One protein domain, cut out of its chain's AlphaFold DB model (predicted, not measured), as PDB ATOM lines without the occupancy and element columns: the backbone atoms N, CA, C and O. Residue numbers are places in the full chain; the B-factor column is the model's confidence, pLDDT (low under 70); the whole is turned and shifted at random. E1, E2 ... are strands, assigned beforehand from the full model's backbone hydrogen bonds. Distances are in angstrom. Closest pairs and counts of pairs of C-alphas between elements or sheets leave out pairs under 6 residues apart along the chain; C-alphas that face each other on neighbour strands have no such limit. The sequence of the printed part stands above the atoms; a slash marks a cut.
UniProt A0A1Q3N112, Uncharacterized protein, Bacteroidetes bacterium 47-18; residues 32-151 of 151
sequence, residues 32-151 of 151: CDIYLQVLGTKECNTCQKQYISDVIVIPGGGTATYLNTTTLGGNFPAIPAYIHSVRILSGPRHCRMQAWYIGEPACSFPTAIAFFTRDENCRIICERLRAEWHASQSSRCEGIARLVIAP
ATOM      1  N   CYS A  32     -12.179 -21.751  -9.175       95.81
ATOM      2  CA  CYS A  32     -13.239 -20.752  -9.070       95.81
ATOM      3  C   CYS A  32     -13.729 -20.622  -7.630       95.81
ATOM      4  O   CYS A  32     -13.798 -21.618  -6.912       95.81
ATOM      5  N   ASP A  33     -14.138 -19.418  -7.240       96.81
ATOM      6  CA  ASP A  33     -14.757 -19.193  -5.938       96.81
ATOM      7  C   ASP A  33     -16.138 -19.856  -5.877       96.81
ATOM      8  O   ASP A  33     -16.938 -19.799  -6.824       96.81
ATOM      9  N   ILE A  34     -16.409 -20.502  -4.744       97.69
ATOM     10  CA  ILE A  34     -17.662 -21.207  -4.491       97.69
ATOM     11  C   ILE A  34     -18.431 -20.490  -3.398       97.69
ATOM     12  O   ILE A  34     -17.947 -20.332  -2.281       97.69
ATOM     13  N   TYR A  35     -19.674 -20.148  -3.714       97.38
ATOM     14  CA  TYR A  35     -20.622 -19.530  -2.801       97.38
ATOM     15  C   TYR A  35     -21.593 -20.607  -2.323       97.38
ATOM     16  O   TYR A  35     -22.257 -21.254  -3.136       97.38
ATOM     17  N   LEU A  36     -21.699 -20.818  -1.016       97.69
ATOM     18  CA  LEU A  36     -22.574 -21.847  -0.463       97.69
ATOM     19  C   LEU A  36     -23.204 -21.435   0.862       97.69
ATOM     20  O   LEU A  36     -22.722 -20.545   1.553       97.69
ATOM     21  N   GLN A  37     -24.294 -22.101   1.220       97.62
ATOM     22  CA  GLN A  37     -24.926 -21.998   2.530       97.62
ATOM     23  C   GLN A  37     -25.093 -23.395   3.111       97.62
ATOM     24  O   GLN A  37     -25.617 -24.293   2.451       97.62
ATOM     25  N   VAL A  38     -24.684 -23.574   4.358       97.12
ATOM     26  CA  VAL A  38     -24.888 -24.805   5.115       97.12
ATOM     27  C   VAL A  38     -26.319 -24.821   5.641       97.12
ATOM     28  O   VAL A  38     -26.823 -23.803   6.114       97.12
ATOM     29  N   LEU A  39     -26.987 -25.969   5.539       95.81
ATOM     30  CA  LEU A  39     -28.347 -26.184   6.021       95.81
ATOM     31  C   LEU A  39     -28.346 -27.188   7.167       95.81
ATOM     32  O   LEU A  39     -27.677 -28.225   7.109       95.81
ATOM     33  N   GLY A  40     -29.122 -26.871   8.196       93.69
ATOM     34  CA  GLY A  40     -29.127 -27.639   9.425       93.69
ATOM     35  C   GLY A  40     -30.480 -27.755  10.108       93.69
ATOM     36  O   GLY A  40     -31.489 -27.179   9.694       93.69
ATOM     37  N   THR A  41     -30.456 -28.511  11.196       92.31
ATOM     38  CA  THR A  41     -31.592 -28.845  12.054       92.31
ATOM     39  C   THR A  41     -31.188 -28.760  13.527       92.31
ATOM     40  O   THR A  41     -30.007 -28.866  13.872       92.31
ATOM     41  N   LYS A  42     -32.167 -28.568  14.412       90.06
ATOM     42  CA  LYS A  42     -31.985 -28.591  15.868       90.06
ATOM     43  C   LYS A  42     -31.718 -29.984  16.408       90.06
ATOM     44  O   LYS A  42     -30.972 -30.121  17.372       90.06
ATOM     45  N   GLU A  43     -32.340 -30.998  15.824       88.06
ATOM     46  CA  GLU A  43     -32.319 -32.357  16.358       88.06
ATOM     47  C   GLU A  43     -31.477 -33.263  15.483       88.06
ATOM     48  O   GLU A  43     -31.622 -33.273  14.258       88.06
ATOM     49  N   CYS A  44     -30.617 -34.053  16.121       87.00
ATOM     50  CA  CYS A  44     -29.903 -35.075  15.389       87.00
ATOM     51  C   CYS A  44     -30.892 -36.084  14.823       87.00
ATOM     52  O   CYS A  44     -31.967 -36.312  15.374       87.00
ATOM     53  N   ASN A  45     -30.491 -36.713  13.736       83.00
ATOM     54  CA  ASN A  45     -31.254 -37.717  13.045       83.00
ATOM     55  C   ASN A  45     -32.547 -37.197  12.405       83.00
ATOM     56  O   ASN A  45     -33.499 -37.940  12.182       83.00
ATOM     57  N   THR A  46     -32.594 -35.902  12.096       83.00
ATOM     58  CA  THR A  46     -33.739 -35.284  11.432       83.00
ATOM     59  C   THR A  46     -33.302 -34.550  10.173       83.00
ATOM     60  O   THR A  46     -32.168 -34.099  10.044       83.00
ATOM     61  N   CYS A  47     -34.231 -34.426   9.231       84.19
ATOM     62  CA  CYS A  47     -34.022 -33.731   7.961       84.19
ATOM     63  C   CYS A  47     -34.851 -32.447   7.865       84.19
ATOM     64  O   CYS A  47     -34.985 -31.854   6.794       84.19
ATOM     65  N   GLN A  48     -35.455 -32.026   8.981       84.81
ATOM     66  CA  GLN A  48     -36.267 -30.825   9.021       84.81
ATOM     67  C   GLN A  48     -35.347 -29.609   8.949       84.81
ATOM     68  O   GLN A  48     -34.677 -29.257   9.916       84.81
ATOM     69  N   LYS A  49     -35.340 -28.943   7.795       80.94
ATOM     70  CA  LYS A  49     -34.593 -27.702   7.623       80.94
ATOM     71  C   LYS A  49     -35.118 -26.645   8.596       80.94
ATOM     72  O   LYS A  49     -36.249 -26.180   8.464       80.94
ATOM     73  N   GLN A  50     -34.264 -26.230   9.521       88.12
ATOM     74  CA  GLN A  50     -34.552 -25.170  10.492       88.12
ATOM     75  C   GLN A  50     -33.499 -24.062  10.433       88.12
ATOM     76  O   GLN A  50     -33.824 -22.888  10.623       88.12
ATOM     77  N   TYR A  51     -32.258 -24.421  10.094       95.00
ATOM     78  CA  TYR A  51     -31.129 -23.503  10.059       95.00
ATOM     79  C   TYR A  51     -30.517 -23.372   8.663       95.00
ATOM     80  O   TYR A  51     -30.538 -24.299   7.849       95.00
ATOM     81  N   ILE A  52     -29.989 -22.187   8.393       96.62
ATOM     82  CA  ILE A  52     -29.281 -21.767   7.197       96.62
ATOM     83  C   ILE A  52     -28.185 -20.783   7.612       96.62
ATOM     84  O   ILE A  52     -28.435 -19.819   8.340       96.62
ATOM     85  N   SER A  53     -26.964 -21.044   7.161       97.00
ATOM     86  CA  SER A  53     -25.819 -20.179   7.427       97.00
ATOM     87  C   SER A  53     -25.889 -18.892   6.606       97.00
ATOM     88  O   SER A  53     -26.636 -18.790   5.619       97.00
ATOM     89  N   ASP A  54     -25.019 -17.943   6.946       95.94
ATOM     90  CA  ASP A  54     -24.640 -16.904   5.994       95.94
ATOM     91  C   ASP A  54     -23.998 -17.528   4.745       95.94
ATOM     92  O   ASP A  54     -23.668 -18.720   4.708       95.94
ATOM     93  N   VAL A  55     -23.864 -16.736   3.680       96.12
ATOM     94  CA  VAL A  55     -23.144 -17.192   2.487       96.12
ATOM     95  C   VAL A  55     -21.666 -17.313   2.833       96.12
ATOM     96  O   VAL A  55     -21.015 -16.333   3.184       96.12
ATOM     97  N   ILE A  56     -21.149 -18.526   2.702       96.94
ATOM     98  CA  ILE A  56     -19.742 -18.859   2.858       96.94
ATOM     99  C   ILE A  56     -19.119 -18.855   1.468       96.94
ATOM    100  O   ILE A  56     -19.656 -19.468   0.542       96.94
ATOM    101  N   VAL A  57     -17.987 -18.168   1.334       97.06
ATOM    102  CA  VAL A  57     -17.184 -18.163   0.112       97.06
ATOM    103  C   VAL A  57     -15.943 -19.008   0.350       97.06
ATOM    104  O   VAL A  57     -15.170 -18.727   1.264       97.06
ATOM    105  N   ILE A  58     -15.763 -20.045  -0.463       97.94
ATOM    106  CA  ILE A  58     -14.554 -20.867  -0.474       97.94
ATOM    107  C   ILE A  58     -13.747 -20.482  -1.712       97.94
ATOM    108  O   ILE A  58     -14.198 -20.777  -2.825       97.94
ATOM    109  N   PRO A  59     -12.581 -19.832  -1.550       97.50
ATOM    110  CA  PRO A  59     -11.740 -19.460  -2.678       97.50
ATOM    111  C   PRO A  59     -11.325 -20.667  -3.523       97.50
ATOM    112  O   PRO A  59     -11.282 -21.793  -3.016       97.50
ATOM    113  N   GLY A  60     -10.990 -20.437  -4.793       97.19
ATOM    114  CA  GLY A  60     -10.359 -21.456  -5.644       97.19
ATOM    115  C   GLY A  60      -9.114 -22.076  -4.983       97.19
ATOM    116  O   GLY A  60      -8.255 -21.353  -4.484       97.19
ATOM    117  N   GLY A  61      -9.021 -23.408  -4.952       97.62
ATOM    118  CA  GLY A  61      -7.958 -24.152  -4.258       97.62
ATOM    119  C   GLY A  61      -8.046 -24.122  -2.724       97.62
ATOM    120  O   GLY A  61      -7.133 -24.595  -2.047       97.62
ATOM    121  N   GLY A  62      -9.095 -23.517  -2.165       97.50
ATOM    122  CA  GLY A  62      -9.253 -23.288  -0.734       97.50
ATOM    123  C   GLY A  62      -9.939 -24.431   0.009       97.50
ATOM    124  O   GLY A  62     -10.676 -25.241  -0.553       97.50
ATOM    125  N   THR A  63      -9.758 -24.440   1.328       97.56
ATOM    126  CA  THR A  63     -10.471 -25.341   2.242       97.56
ATOM    127  C   THR A  63     -11.035 -24.565   3.425       97.56
ATOM    128  O   THR A  63     -10.395 -23.627   3.898       97.56
ATOM    129  N   ALA A  64     -12.173 -24.994   3.963       97.12
ATOM    130  CA  ALA A  64     -12.706 -24.491   5.228       97.12
ATOM    131  C   ALA A  64     -13.155 -25.653   6.111       97.12
ATOM    132  O   ALA A  64     -13.744 -26.612   5.624       97.12
ATOM    133  N   THR A  65     -12.892 -25.576   7.413       96.50
ATOM    134  CA  THR A  65     -13.361 -26.578   8.376       96.50
ATOM    135  C   THR A  65     -14.081 -25.895   9.523       96.50
ATOM    136  O   THR A  65     -13.504 -25.073  10.232       96.50
ATOM    137  N   TYR A  66     -15.331 -26.290   9.725       94.88
ATOM    138  CA  TYR A  66     -16.169 -25.882  10.839       94.88
ATOM    139  C   TYR A  66     -16.373 -27.102  11.729       94.88
ATOM    140  O   TYR A  66     -17.072 -28.041  11.355       94.88
ATOM    141  N   LEU A  67     -15.728 -27.114  12.897       92.12
ATOM    142  CA  LEU A  67     -15.820 -28.238  13.840       92.12
ATOM    143  C   LEU A  67     -17.196 -28.325  14.514       92.12
ATOM    144  O   LEU A  67     -17.582 -29.382  15.005       92.12
ATOM    145  N   ASN A  68     -17.929 -27.214  14.542       90.31
ATOM    146  CA  ASN A  68     -19.313 -27.136  14.979       90.31
ATOM    147  C   ASN A  68     -20.055 -26.042  14.188       90.31
ATOM    148  O   ASN A  68     -19.454 -25.310  13.399       90.31
ATOM    149  N   THR A  69     -21.359 -25.909  14.420       88.25
ATOM    150  CA  THR A  69     -22.206 -24.943  13.712       88.25
ATOM    151  C   THR A  69     -22.226 -23.532  14.306       88.25
ATOM    152  O   THR A  69     -22.875 -22.661  13.734       88.25
ATOM    153  N   THR A  70     -21.589 -23.280  15.456       88.25
ATOM    154  CA  THR A  70     -21.811 -22.028  16.212       88.25
ATOM    155  C   THR A  70     -21.194 -20.803  15.541       88.25
ATOM    156  O   THR A  70     -21.568 -19.677  15.857       88.25
ATOM    157  N   THR A  71     -20.281 -21.008  14.590       88.00
ATOM    158  CA  THR A  71     -19.599 -19.951  13.830       88.00
ATOM    159  C   THR A  71     -20.126 -19.781  12.403       88.00
ATOM    160  O   THR A  71     -19.589 -18.970  11.654       88.00
ATOM    161  N   LEU A  72     -21.175 -20.516  12.007       91.69
ATOM    162  CA  LEU A  72     -21.722 -20.473  10.642       91.69
ATOM    163  C   LEU A  72     -22.573 -19.220  10.350       91.69
ATOM    164  O   LEU A  72     -22.883 -18.951   9.190       91.69
ATOM    165  N   GLY A  73     -22.963 -18.458  11.376       93.56
ATOM    166  CA  GLY A  73     -23.792 -17.261  11.213       93.56
ATOM    167  C   GLY A  73     -25.210 -17.560  10.705       93.56
ATOM    168  O   GLY A  73     -25.752 -18.650  10.907       93.56
ATOM    169  N   GLY A  74     -25.831 -16.582  10.045       93.44
ATOM    170  CA  GLY A  74     -27.211 -16.675   9.568       93.44
ATOM    171  C   GLY A  74     -28.206 -16.830  10.719       93.44
ATOM    172  O   GLY A  74     -28.235 -16.015  11.639       93.44
ATOM    173  N   ASN A  75     -29.034 -17.877  10.677       95.44
ATOM    174  CA  ASN A  75     -29.949 -18.209  11.778       95.44
ATOM    175  C   ASN A  75     -29.506 -19.443  12.588       95.44
ATOM    176  O   ASN A  75     -30.310 -19.980  13.354       95.44
ATOM    177  N   PHE A  76     -28.260 -19.906  12.423       94.44
ATOM    178  CA  PHE A  76     -27.720 -20.932  13.311       94.44
ATOM    179  C   PHE A  76     -27.630 -20.396  14.747       94.44
ATOM    180  O   PHE A  76     -27.220 -19.252  14.960       94.44
ATOM    181  N   PRO A  77     -28.013 -21.199  15.752       91.06
ATOM    182  CA  PRO A  77     -27.944 -20.766  17.136       91.06
ATOM    183  C   PRO A  77     -26.498 -20.767  17.655       91.06
ATOM    184  O   PRO A  77     -25.626 -21.462  17.138       91.06
ATOM    185  N   ALA A  78     -26.263 -20.051  18.758       89.06
ATOM    186  CA  ALA A  78     -24.977 -20.053  19.469       89.06
ATOM    187  C   ALA A  78     -24.681 -21.377  20.213       89.06
ATOM    188  O   ALA A  78     -23.660 -21.500  20.887       89.06
ATOM    189  N   ILE A  79     -25.573 -22.364  20.099       87.12
ATOM    190  CA  ILE A  79     -25.392 -23.731  20.590       87.12
ATOM    191  C   ILE A  79     -25.208 -24.689  19.402       87.12
ATOM    192  O   ILE A  79     -25.754 -24.424  18.331       87.12
ATOM    193  N   PRO A  80     -24.463 -25.798  19.553       83.94
ATOM    194  CA  PRO A  80     -24.273 -26.749  18.461       83.94
ATOM    195  C   PRO A  80     -25.599 -27.306  17.922       83.94
ATOM    196  O   PRO A  80     -26.430 -27.806  18.679       83.94
ATOM    197  N   ALA A  81     -25.758 -27.235  16.605       91.44
ATOM    198  CA  ALA A  81     -26.835 -27.817  15.812       91.44
ATOM    199  C   ALA A  81     -26.261 -28.895  14.873       91.44
ATOM    200  O   ALA A  81     -25.067 -29.199  14.928       91.44
ATOM    201  N   TYR A  82     -27.098 -29.476  14.012       92.50
ATOM    202  CA  TYR A  82     -26.695 -30.555  13.104       92.50
ATOM    203  C   TYR A  82     -26.822 -30.129  11.646       92.50
ATOM    204  O   TYR A  82     -27.740 -29.391  11.290       92.50
ATOM    205  N   ILE A  83     -25.897 -30.589  10.810       93.75
ATOM    206  CA  ILE A  83     -25.796 -30.265   9.387       93.75
ATOM    207  C   ILE A  83     -26.243 -31.473   8.570       93.75
ATOM    208  O   ILE A  83     -25.718 -32.572   8.751       93.75
ATOM    209  N   HIS A  84     -27.151 -31.235   7.622       92.62
ATOM    210  CA  HIS A  84     -27.699 -32.287   6.762       92.62
ATOM    211  C   HIS A  84     -27.473 -32.044   5.267       92.62
ATOM    212  O   HIS A  84     -27.597 -32.966   4.462       92.62
ATOM    213  N   SER A  85     -27.226 -30.801   4.848       95.19
ATOM    214  CA  SER A  85     -27.020 -30.479   3.433       95.19
ATOM    215  C   SER A  85     -26.361 -29.121   3.242       95.19
ATOM    216  O   SER A  85     -26.234 -28.322   4.170       95.19
ATOM    217  N   VAL A  86     -25.972 -28.848   2.004       97.50
ATOM    218  CA  VAL A  86     -25.446 -27.573   1.541       97.50
ATOM    219  C   VAL A  86     -26.238 -27.121   0.322       97.50
ATOM    220  O   VAL A  86     -26.578 -27.904  -0.566       97.50
ATOM    221  N   ARG A  87     -26.517 -25.823   0.279       97.88
ATOM    222  CA  ARG A  87     -27.028 -25.116  -0.889       97.88
ATOM    223  C   ARG A  87     -25.865 -24.410  -1.576       97.88
ATOM    224  O   ARG A  87     -25.337 -23.448  -1.030       97.88
ATOM    225  N   ILE A  88     -25.498 -24.854  -2.769       98.25
ATOM    226  CA  ILE A  88     -24.477 -24.214  -3.604       98.25
ATOM    227  C   ILE A  88     -25.155 -23.164  -4.482       98.25
ATOM    228  O   ILE A  88     -26.184 -23.446  -5.095       98.25
ATOM    229  N   LEU A  89     -24.599 -21.958  -4.528       97.75
ATOM    230  CA  LEU A  89     -25.089 -20.833  -5.319       97.75
ATOM    231  C   LEU A  89     -24.213 -20.650  -6.557       97.75
ATOM    232  O   LEU A  89     -22.995 -20.795  -6.500       97.75
ATOM    233  N   SER A  90     -24.824 -20.268  -7.674       96.69
ATOM    234  CA  SER A  90     -24.120 -20.079  -8.946       96.69
ATOM    235  C   SER A  90     -23.225 -18.834  -9.005       96.69
ATOM    236  O   SER A  90     -22.835 -18.464 -10.105       96.69
ATOM    237  N   GLY A  91     -23.006 -18.114  -7.905       95.19
ATOM    238  CA  GLY A  91     -22.240 -16.865  -7.866       95.19
ATOM    239  C   GLY A  91     -22.766 -15.856  -6.834       95.19
ATOM    240  O   GLY A  91     -23.627 -16.202  -6.017       95.19
ATOM    241  N   PRO A  92     -22.284 -14.602  -6.894       92.75
ATOM    242  CA  PRO A  92     -22.666 -13.521  -5.986       92.75
ATOM    243  C   PRO A  92     -24.160 -13.177  -5.982       92.75
ATOM    244  O   PRO A  92     -24.889 -13.404  -6.952       92.75
ATOM    245  N   ARG A  93     -24.608 -12.534  -4.895       89.50
ATOM    246  CA  ARG A  93     -26.026 -12.206  -4.654       89.50
ATOM    247  C   ARG A  93     -26.644 -11.282  -5.710       89.50
ATOM    248  O   ARG A  93     -27.847 -11.375  -5.941       89.50
ATOM    249  N   HIS A  94     -25.868 -10.384  -6.320       91.75
ATOM    250  CA  HIS A  94     -26.366  -9.457  -7.349       91.75
ATOM    251  C   HIS A  94     -26.564 -10.115  -8.718       91.75
ATOM    252  O   HIS A  94     -27.231  -9.542  -9.577       91.75
ATOM    253  N   CYS A  95     -26.029 -11.317  -8.930       91.69
ATOM    254  CA  CYS A  95     -26.237 -12.067 -10.160       91.69
ATOM    255  C   CYS A  95     -27.578 -12.811 -10.152       91.69
ATOM    256  O   CYS A  95     -28.154 -13.108  -9.105       91.69
ATOM    257  N   ARG A  96     -28.074 -13.196 -11.338       88.88
ATOM    258  CA  ARG A  96     -29.198 -14.140 -11.437       88.88
ATOM    259  C   ARG A  96     -28.757 -15.499 -10.885       88.88
ATOM    260  O   ARG A  96     -28.121 -16.280 -11.593       88.88
ATOM    261  N   MET A  97     -29.100 -15.756  -9.627       88.62
ATOM    262  CA  MET A  97     -28.692 -16.958  -8.910       88.62
ATOM    263  C   MET A  97     -29.468 -18.188  -9.383       88.62
ATOM    264  O   MET A  97     -30.699 -18.204  -9.395       88.62
ATOM    265  N   GLN A  98     -28.730 -19.243  -9.706       95.75
ATOM    266  CA  GLN A  98     -29.212 -20.615  -9.628       95.75
ATOM    267  C   GLN A  98     -28.673 -21.243  -8.345       95.75
ATOM    268  O   GLN A  98     -27.676 -20.779  -7.787       95.75
ATOM    269  N   ALA A  99     -29.365 -22.264  -7.850       96.88
ATOM    270  CA  ALA A  99     -28.946 -22.971  -6.657       96.88
ATOM    271  C   ALA A  99     -29.126 -24.472  -6.834       96.88
ATOM    272  O   ALA A  99     -30.118 -24.921  -7.409       96.88
ATOM    273  N   TRP A 100     -28.191 -25.218  -6.268       98.00
ATOM    274  CA  TRP A 100     -28.228 -26.668  -6.203       98.00
ATOM    275  C   TRP A 100     -28.127 -27.110  -4.751       98.00
ATOM    276  O   TRP A 100     -27.546 -26.412  -3.921       98.00
ATOM    277  N   TYR A 101     -28.706 -28.263  -4.446       97.62
ATOM    278  CA  TYR A 101     -28.699 -28.835  -3.107       97.62
ATOM    279  C   TYR A 101     -27.987 -30.178  -3.148       97.62
ATOM    280  O   TYR A 101     -28.234 -30.975  -4.051       97.62
ATOM    281  N   ILE A 102     -27.116 -30.409  -2.174       97.62
ATOM    282  CA  ILE A 102     -26.336 -31.635  -2.008       97.62
ATOM    283  C   ILE A 102     -26.265 -31.962  -0.516       97.62
ATOM    284  O   ILE A 102     -26.252 -31.043   0.303       97.62
ATOM    285  N   GLY A 103     -26.257 -33.233  -0.131       95.12
ATOM    286  CA  GLY A 103     -26.277 -33.573   1.287       95.12
ATOM    287  C   GLY A 103     -26.527 -35.039   1.578       95.12
ATOM    288  O   GLY A 103     -26.263 -35.914   0.755       95.12
ATOM    289  N   GLU A 104     -27.076 -35.277   2.764       92.12
ATOM    290  CA  GLU A 104     -27.389 -36.611   3.255       92.12
ATOM    291  C   GLU A 104     -28.456 -37.307   2.384       92.12
ATOM    292  O   GLU A 104     -29.583 -36.798   2.284       92.12
ATOM    293  N   PRO A 105     -28.163 -38.496   1.807       88.75
ATOM    294  CA  PRO A 105     -29.113 -39.275   1.005       88.75
ATOM    295  C   PRO A 105     -30.444 -39.516   1.691       88.75
ATOM    296  O   PRO A 105     -31.504 -39.498   1.075       88.75
ATOM    297  N   ALA A 106     -30.394 -39.751   2.994       86.00
ATOM    298  CA  ALA A 106     -31.575 -40.091   3.754       86.00
ATOM    299  C   ALA A 106     -32.447 -38.878   4.099       86.00
ATOM    300  O   ALA A 106     -33.628 -39.025   4.402       86.00
ATOM    301  N   CYS A 107     -31.901 -37.676   3.922       88.56
ATOM    302  CA  CYS A 107     -32.673 -36.447   3.819       88.56
ATOM    303  C   CYS A 107     -33.150 -36.163   2.387       88.56
ATOM    304  O   CYS A 107     -33.596 -35.056   2.099       88.56
ATOM    305  N   SER A 108     -33.098 -37.165   1.501       91.75
ATOM    306  CA  SER A 108     -33.485 -37.087   0.088       91.75
ATOM    307  C   SER A 108     -32.676 -36.074  -0.728       91.75
ATOM    308  O   SER A 108     -33.153 -35.578  -1.749       91.75
ATOM    309  N   PHE A 109     -31.448 -35.768  -0.301       93.69
ATOM    310  CA  PHE A 109     -30.519 -34.963  -1.090       93.69
ATOM    311  C   PHE A 109     -29.610 -35.857  -1.938       93.69
ATOM    312  O   PHE A 109     -29.226 -36.942  -1.500       93.69
ATOM    313  N   PRO A 110     -29.233 -35.420  -3.150       96.25
ATOM    314  CA  PRO A 110     -28.207 -36.114  -3.912       96.25
ATOM    315  C   PRO A 110     -26.850 -35.986  -3.207       96.25
ATOM    316  O   PRO A 110     -26.546 -34.952  -2.609       96.25
ATOM    317  N   THR A 111     -26.010 -37.013  -3.330       96.06
ATOM    318  CA  THR A 111     -24.616 -36.990  -2.849       96.06
ATOM    319  C   THR A 111     -23.633 -36.468  -3.875       96.06
ATOM    320  O   THR A 111     -22.482 -36.225  -3.537       96.06
ATOM    321  N   ALA A 112     -24.056 -36.299  -5.124       97.94
ATOM    322  CA  ALA A 112     -23.244 -35.693  -6.158       97.94
ATOM    323  C   ALA A 112     -24.120 -34.881  -7.107       97.94
ATOM    324  O   ALA A 112     -25.213 -35.311  -7.478       97.94
ATOM    325  N   ILE A 113     -23.627 -33.716  -7.511       98.38
ATOM    326  CA  ILE A 113     -24.297 -32.834  -8.469       98.38
ATOM    327  C   ILE A 113     -23.276 -32.210  -9.414       98.38
ATOM    328  O   ILE A 113     -22.138 -31.945  -9.025       98.38
ATOM    329  N   ALA A 114     -23.709 -31.938 -10.642       98.12
ATOM    330  CA  ALA A 114     -22.988 -31.077 -11.566       98.12
ATOM    331  C   ALA A 114     -23.569 -29.659 -11.506       98.12
ATOM    332  O   ALA A 114     -24.790 -29.487 -11.445       98.12
ATOM    333  N   PHE A 115     -22.708 -28.648 -11.525       97.88
ATOM    334  CA  PHE A 115     -23.109 -27.246 -11.454       97.88
ATOM    335  C   PHE A 115     -22.095 -26.330 -12.150       97.88
ATOM    336  O   PHE A 115     -21.069 -26.785 -12.659       97.88
ATOM    337  N   PHE A 116     -22.393 -25.031 -12.176       97.12
ATOM    338  CA  PHE A 116     -21.489 -23.993 -12.667       97.12
ATOM    339  C   PHE A 116     -21.435 -22.812 -11.693       97.12
ATOM    340  O   PHE A 116     -22.350 -22.612 -10.891       97.12
ATOM    341  N   THR A 117     -20.396 -21.986 -11.813       96.56
ATOM    342  CA  THR A 117     -20.245 -20.750 -11.026       96.56
ATOM    343  C   THR A 117     -20.001 -19.528 -11.910       96.56
ATOM    344  O   THR A 117     -19.518 -19.638 -13.046       96.56
ATOM    345  N   ARG A 118     -20.365 -18.359 -11.383       95.94
ATOM    346  CA  ARG A 118     -20.216 -17.043 -11.997       95.94
ATOM    347  C   ARG A 118     -19.269 -16.172 -11.181       95.94
ATOM    348  O   ARG A 118     -19.221 -16.294  -9.963       95.94
ATOM    349  N   ASP A 119     -18.578 -15.273 -11.870       93.75
ATOM    350  CA  ASP A 119     -17.756 -14.231 -11.256       93.75
ATOM    351  C   ASP A 119     -18.584 -13.018 -10.780       93.75
ATOM    352  O   ASP A 119     -19.807 -12.956 -10.939       93.75
ATOM    353  N   GLU A 120     -17.891 -12.008 -10.247       91.62
ATOM    354  CA  GLU A 120     -18.456 -10.715  -9.829       91.62
ATOM    355  C   GLU A 120     -19.125  -9.931 -10.974       91.62
ATOM    356  O   GLU A 120     -19.993  -9.092 -10.735       91.62
ATOM    357  N   ASN A 121     -18.795 -10.237 -12.233       94.81
ATOM    358  CA  ASN A 121     -19.431  -9.656 -13.420       94.81
ATOM    359  C   ASN A 121     -20.587 -10.520 -13.952       94.81
ATOM    360  O   ASN A 121     -21.079 -10.300 -15.062       94.81
ATOM    361  N   CYS A 122     -21.017 -11.523 -13.183       94.44
ATOM    362  CA  CYS A 122     -22.062 -12.480 -13.525       94.44
ATOM    363  C   CYS A 122     -21.777 -13.336 -14.772       94.44
ATOM    364  O   CYS A 122     -22.707 -13.920 -15.347       94.44
ATOM    365  N   ARG A 123     -20.508 -13.465 -15.173       96.00
ATOM    366  CA  ARG A 123     -20.053 -14.323 -16.275       96.00
ATOM    367  C   ARG A 123     -19.768 -15.722 -15.757       96.00
ATOM    368  O   ARG A 123     -19.207 -15.870 -14.682       96.00
ATOM    369  N   ILE A 124     -20.142 -16.748 -16.517       95.44
ATOM    370  CA  ILE A 124     -19.839 -18.137 -16.149       95.44
ATOM    371  C   ILE A 124     -18.338 -18.384 -16.371       95.44
ATOM    372  O   ILE A 124     -17.837 -18.095 -17.454       95.44
ATOM    373  N   ILE A 125     -17.628 -18.887 -15.353       93.81
ATOM    374  CA  ILE A 125     -16.157 -19.074 -15.382       93.81
ATOM    375  C   ILE A 125     -15.699 -20.526 -15.156       93.81
ATOM    376  O   ILE A 125     -14.663 -20.939 -15.686       93.81
ATOM    377  N   CYS A 126     -16.483 -21.318 -14.422       95.06
ATOM    378  CA  CYS A 126     -16.351 -22.771 -14.349       95.06
ATOM    379  C   CYS A 126     -17.705 -23.377 -14.731       95.06
ATOM    380  O   CYS A 126     -18.645 -23.341 -13.940       95.06
ATOM    381  N   GLU A 127     -17.812 -23.863 -15.970       95.19
ATOM    382  CA  GLU A 127     -19.067 -24.343 -16.579       95.19
ATOM    383  C   GLU A 127     -19.446 -25.767 -16.171       95.19
ATOM    384  O   GLU A 127     -20.609 -26.156 -16.266       95.19
ATOM    385  N   ARG A 128     -18.453 -26.556 -15.759       94.88
ATOM    386  CA  ARG A 128     -18.608 -27.938 -15.320       94.88
ATOM    387  C   ARG A 128     -17.802 -28.085 -14.047       94.88
ATOM    388  O   ARG A 128     -16.582 -28.069 -14.095       94.88
ATOM    389  N   LEU A 129     -18.507 -28.092 -12.930       98.06
ATOM    390  CA  LEU A 129     -17.984 -28.464 -11.628       98.06
ATOM    391  C   LEU A 129     -18.816 -29.621 -11.106       98.06
ATOM    392  O   LEU A 129     -20.017 -29.714 -11.387       98.06
ATOM    393  N   ARG A 130     -18.190 -30.460 -10.293       98.38
ATOM    394  CA  ARG A 130     -18.848 -31.520  -9.544       98.38
ATOM    395  C   ARG A 130     -18.687 -31.252  -8.059       98.38
ATOM    396  O   ARG A 130     -17.581 -31.015  -7.589       98.38
ATOM    397  N   ALA A 131     -19.793 -31.291  -7.329       98.56
ATOM    398  CA  ALA A 131     -19.769 -31.330  -5.873       98.56
ATOM    399  C   ALA A 131     -20.102 -32.747  -5.409       98.56
ATOM    400  O   ALA A 131     -21.016 -33.365  -5.958       98.56
ATOM    401  N   GLU A 132     -19.387 -33.228  -4.398       98.44
ATOM    402  CA  GLU A 132     -19.582 -34.529  -3.762       98.44
ATOM    403  C   GLU A 132     -19.731 -34.380  -2.248       98.44
ATOM    404  O   GLU A 132     -18.942 -33.704  -1.588       98.44
ATOM    405  N   TRP A 133     -20.760 -35.023  -1.702       97.12
ATOM    406  CA  TRP A 133     -21.048 -35.080  -0.279       97.12
ATOM    407  C   TRP A 133     -20.638 -36.430   0.291       97.12
ATOM    408  O   TRP A 133     -21.107 -37.482  -0.152       97.12
ATOM    409  N   HIS A 134     -19.824 -36.385   1.337       94.00
ATOM    410  CA  HIS A 134     -19.467 -37.537   2.144       94.00
ATOM    411  C   HIS A 134     -20.035 -37.348   3.546       94.00
ATOM    412  O   HIS A 134     -19.617 -36.456   4.292       94.00
ATOM    413  N   ALA A 135     -20.983 -38.213   3.893       89.50
ATOM    414  CA  ALA A 135     -21.582 -38.247   5.215       89.50
ATOM    415  C   ALA A 135     -20.527 -38.498   6.303       89.50
ATOM    416  O   ALA A 135     -19.500 -39.153   6.088       89.50
ATOM    417  N   SER A 136     -20.810 -37.992   7.498       85.44
ATOM    418  CA  SER A 136     -20.058 -38.341   8.702       85.44
ATOM    419  C   SER A 136     -20.180 -39.846   8.985       85.44
ATOM    420  O   SER A 136     -21.270 -40.403   8.922       85.44
ATOM    421  N   GLN A 137     -19.080 -40.509   9.358       75.25
ATOM    422  CA  GLN A 137     -19.109 -41.916   9.796       75.25
ATOM    423  C   GLN A 137     -19.439 -42.090  11.292       75.25
ATOM    424  O   GLN A 137     -19.365 -43.198  11.821       75.25
ATOM    425  N   SER A 138     -19.769 -41.008  12.005       73.44
ATOM    426  CA  SER A 138     -20.133 -41.075  13.423       73.44
ATOM    427  C   SER A 138     -21.619 -41.361  13.589       73.44
ATOM    428  O   SER A 138     -22.436 -40.520  13.249       73.44
ATOM    429  N   SER A 139     -21.969 -42.481  14.219       69.88
ATOM    430  CA  SER A 139     -23.354 -42.834  14.569       69.88
ATOM    431  C   SER A 139     -23.915 -42.074  15.781       69.88
ATOM    432  O   SER A 139     -25.005 -42.382  16.263       69.88
ATOM    433  N   ARG A 140     -23.157 -41.115  16.331       77.50
ATOM    434  CA  ARG A 140     -23.505 -40.363  17.550       77.50
ATOM    435  C   ARG A 140     -23.681 -38.872  17.313       77.50
ATOM    436  O   ARG A 140     -23.625 -38.103  18.266       77.50
ATOM    437  N   CYS A 141     -23.891 -38.453  16.066       81.62
ATOM    438  CA  CYS A 141     -24.159 -37.050  15.751       81.62
ATOM    439  C   CYS A 141     -22.997 -36.099  16.063       81.62
ATOM    440  O   CYS A 141     -23.205 -34.918  16.324       81.62
ATOM    441  N   GLU A 142     -21.774 -36.618  16.117       84.44
ATOM    442  CA  GLU A 142     -20.589 -35.870  16.551       84.44
ATOM    443  C   GLU A 142     -19.546 -35.729  15.449       84.44
ATOM    444  O   GLU A 142     -18.506 -35.111  15.658       84.44
ATOM    445  N   GLY A 143     -19.793 -36.311  14.277       89.19
ATOM    446  CA  GLY A 143     -18.796 -36.291  13.222       89.19
ATOM    447  C   GLY A 143     -18.860 -35.047  12.345       89.19
ATOM    448  O   GLY A 143     -19.660 -34.125  12.537       89.19
ATOM    449  N   ILE A 144     -17.959 -35.046  11.369       92.56
ATOM    450  CA  ILE A 144     -17.736 -33.950  10.434       92.56
ATOM    451  C   ILE A 144     -18.058 -34.480   9.040       92.56
ATOM    452  O   ILE A 144     -17.386 -35.398   8.564       92.56
ATOM    453  N   ALA A 145     -19.085 -33.921   8.401       94.38
ATOM    454  CA  ALA A 145     -19.372 -34.203   6.998       94.38
ATOM    455  C   ALA A 145     -18.311 -33.556   6.100       94.38
ATOM    456  O   ALA A 145     -17.660 -32.586   6.496       94.38
ATOM    457  N   ARG A 146     -18.128 -34.073   4.884       96.38
ATOM    458  CA  ARG A 146     -17.187 -33.494   3.917       96.38
ATOM    459  C   ARG A 146     -17.882 -33.144   2.613       96.38
ATOM    460  O   ARG A 146     -18.589 -33.972   2.050       96.38
ATOM    461  N   LEU A 147     -17.630 -31.935   2.129       98.12
ATOM    462  CA  LEU A 147     -18.015 -31.472   0.802       98.12
ATOM    463  C   LEU A 147     -16.746 -31.280  -0.028       98.12
ATOM    464  O   LEU A 147     -15.883 -30.488   0.348       98.12
ATOM    465  N   VAL A 148     -16.640 -31.983  -1.147       98.50
ATOM    466  CA  VAL A 148     -15.520 -31.849  -2.087       98.50
ATOM    467  C   VAL A 148     -16.045 -31.276  -3.391       98.50
ATOM    468  O   VAL A 148     -17.086 -31.703  -3.887       98.50
ATOM    469  N   ILE A 149     -15.351 -30.281  -3.931       98.62
ATOM    470  CA  ILE A 149     -15.693 -29.634  -5.193       98.62
ATOM    471  C   ILE A 149     -14.508 -29.773  -6.129       98.62
ATOM    472  O   ILE A 149     -13.414 -29.328  -5.800       98.62
ATOM    473  N   ALA A 150     -14.753 -30.351  -7.299       97.69
ATOM    474  CA  ALA A 150     -13.743 -30.622  -8.308       97.69
ATOM    475  C   ALA A 150     -14.216 -30.173  -9.708       97.69
ATOM    476  O   ALA A 150     -15.421 -29.966  -9.907       97.69
ATOM    477  N   PRO A 151     -13.288 -29.984 -10.664       93.94
ATOM    478  CA  PRO A 151     -13.605 -29.799 -12.083       93.94
ATOM    479  C   PRO A 151     -14.427 -30.947 -12.700       93.94
ATOM    480  O   PRO A 151     -14.278 -32.106 -12.251       93.94
TER     481      PRO A 151
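Overview. This is residues 32 to 151 of the 151 residues of an uncharacterized protein of Bacteroidetes bacterium 47-18 (UniProt A0A1Q3N112). Two strongly twisted sheets stand face to face as an elongated sandwich, E2 E1 E4 E5 on one side and E6 E7 E8 on the other, with their strands running nearly in line. E5 comes close to E6 and E7 along one side of the sandwich, while the short strand E3 lies between E2 and E8 on the opposite side. The printed part has 120 residues, with no named helix and eight named strands in the order E1 to E8; it is all strand by class, though under half of the residues are in named elements. Both sheets are antiparallel, and E6 E7 E8 is a meander, each strand the antiparallel neighbour of the one before. The whole is compact, with a radius of gyration of the C-alphas of 14.0 A and spans of 42 by 25 by 24 A.

Arrangement. In the sheet of four, the inner strands E1, residues 34 to 41, and E4, residues 82 to 89, are antiparallel at 151 degrees, with N 37 and O 87 2.8 A apart. The edge strand E2, residues 56 to 58, is antiparallel to E1, with N 36 and O 56 2.9 A apart, and the two form a hairpin. E4 forms a hairpin with the other edge strand, E5, residues 99 to 103; N 88 and O 100 are 2.8 A apart. In the second sheet, the inner strand E7, residues 124 to 134, forms hairpins with E6, residues 112 to 118, and E8, residues 143 to 150. N 115 and O 129 are 2.9 A apart, and N 132 and O 148 are 2.8 A apart. The strands of the two sheets stand at 13 degrees to each other. The closest C-alphas of E5 and E7 are those of Gly 103 and Trp 133, 5.7 A apart. E4 and E7 are only just apart, their closest C-alphas 8.4 A from each other. E3, residues 63 to 66, pairs with no named strand and is near E8, with 8 pairs of C-alphas within 10 A.

Along the chain. E1 begins at C-alpha 34 (-17.662, -21.207, -4.491) and is 22.9 A long. E2 measures 6.5 A, E3 10.3 A, E4 20.9 A, E5 13.5 A and E6 19.8 A. E7, 26.7 A, bends by 59 degrees at residue 128. E8, 22.8 A, ends at C-alpha 150 (-13.743, -30.622, -8.308).

Size, cuts and confidence. The C-alphas of Asn 121 and Arg 140, the two farthest apart, are 43.8 A from each other. The printed part has no cut. The links E1 to E2 and E3 to E4 are long. The mean pLDDT of the printed part is 93.0, and residue 139 is under 70.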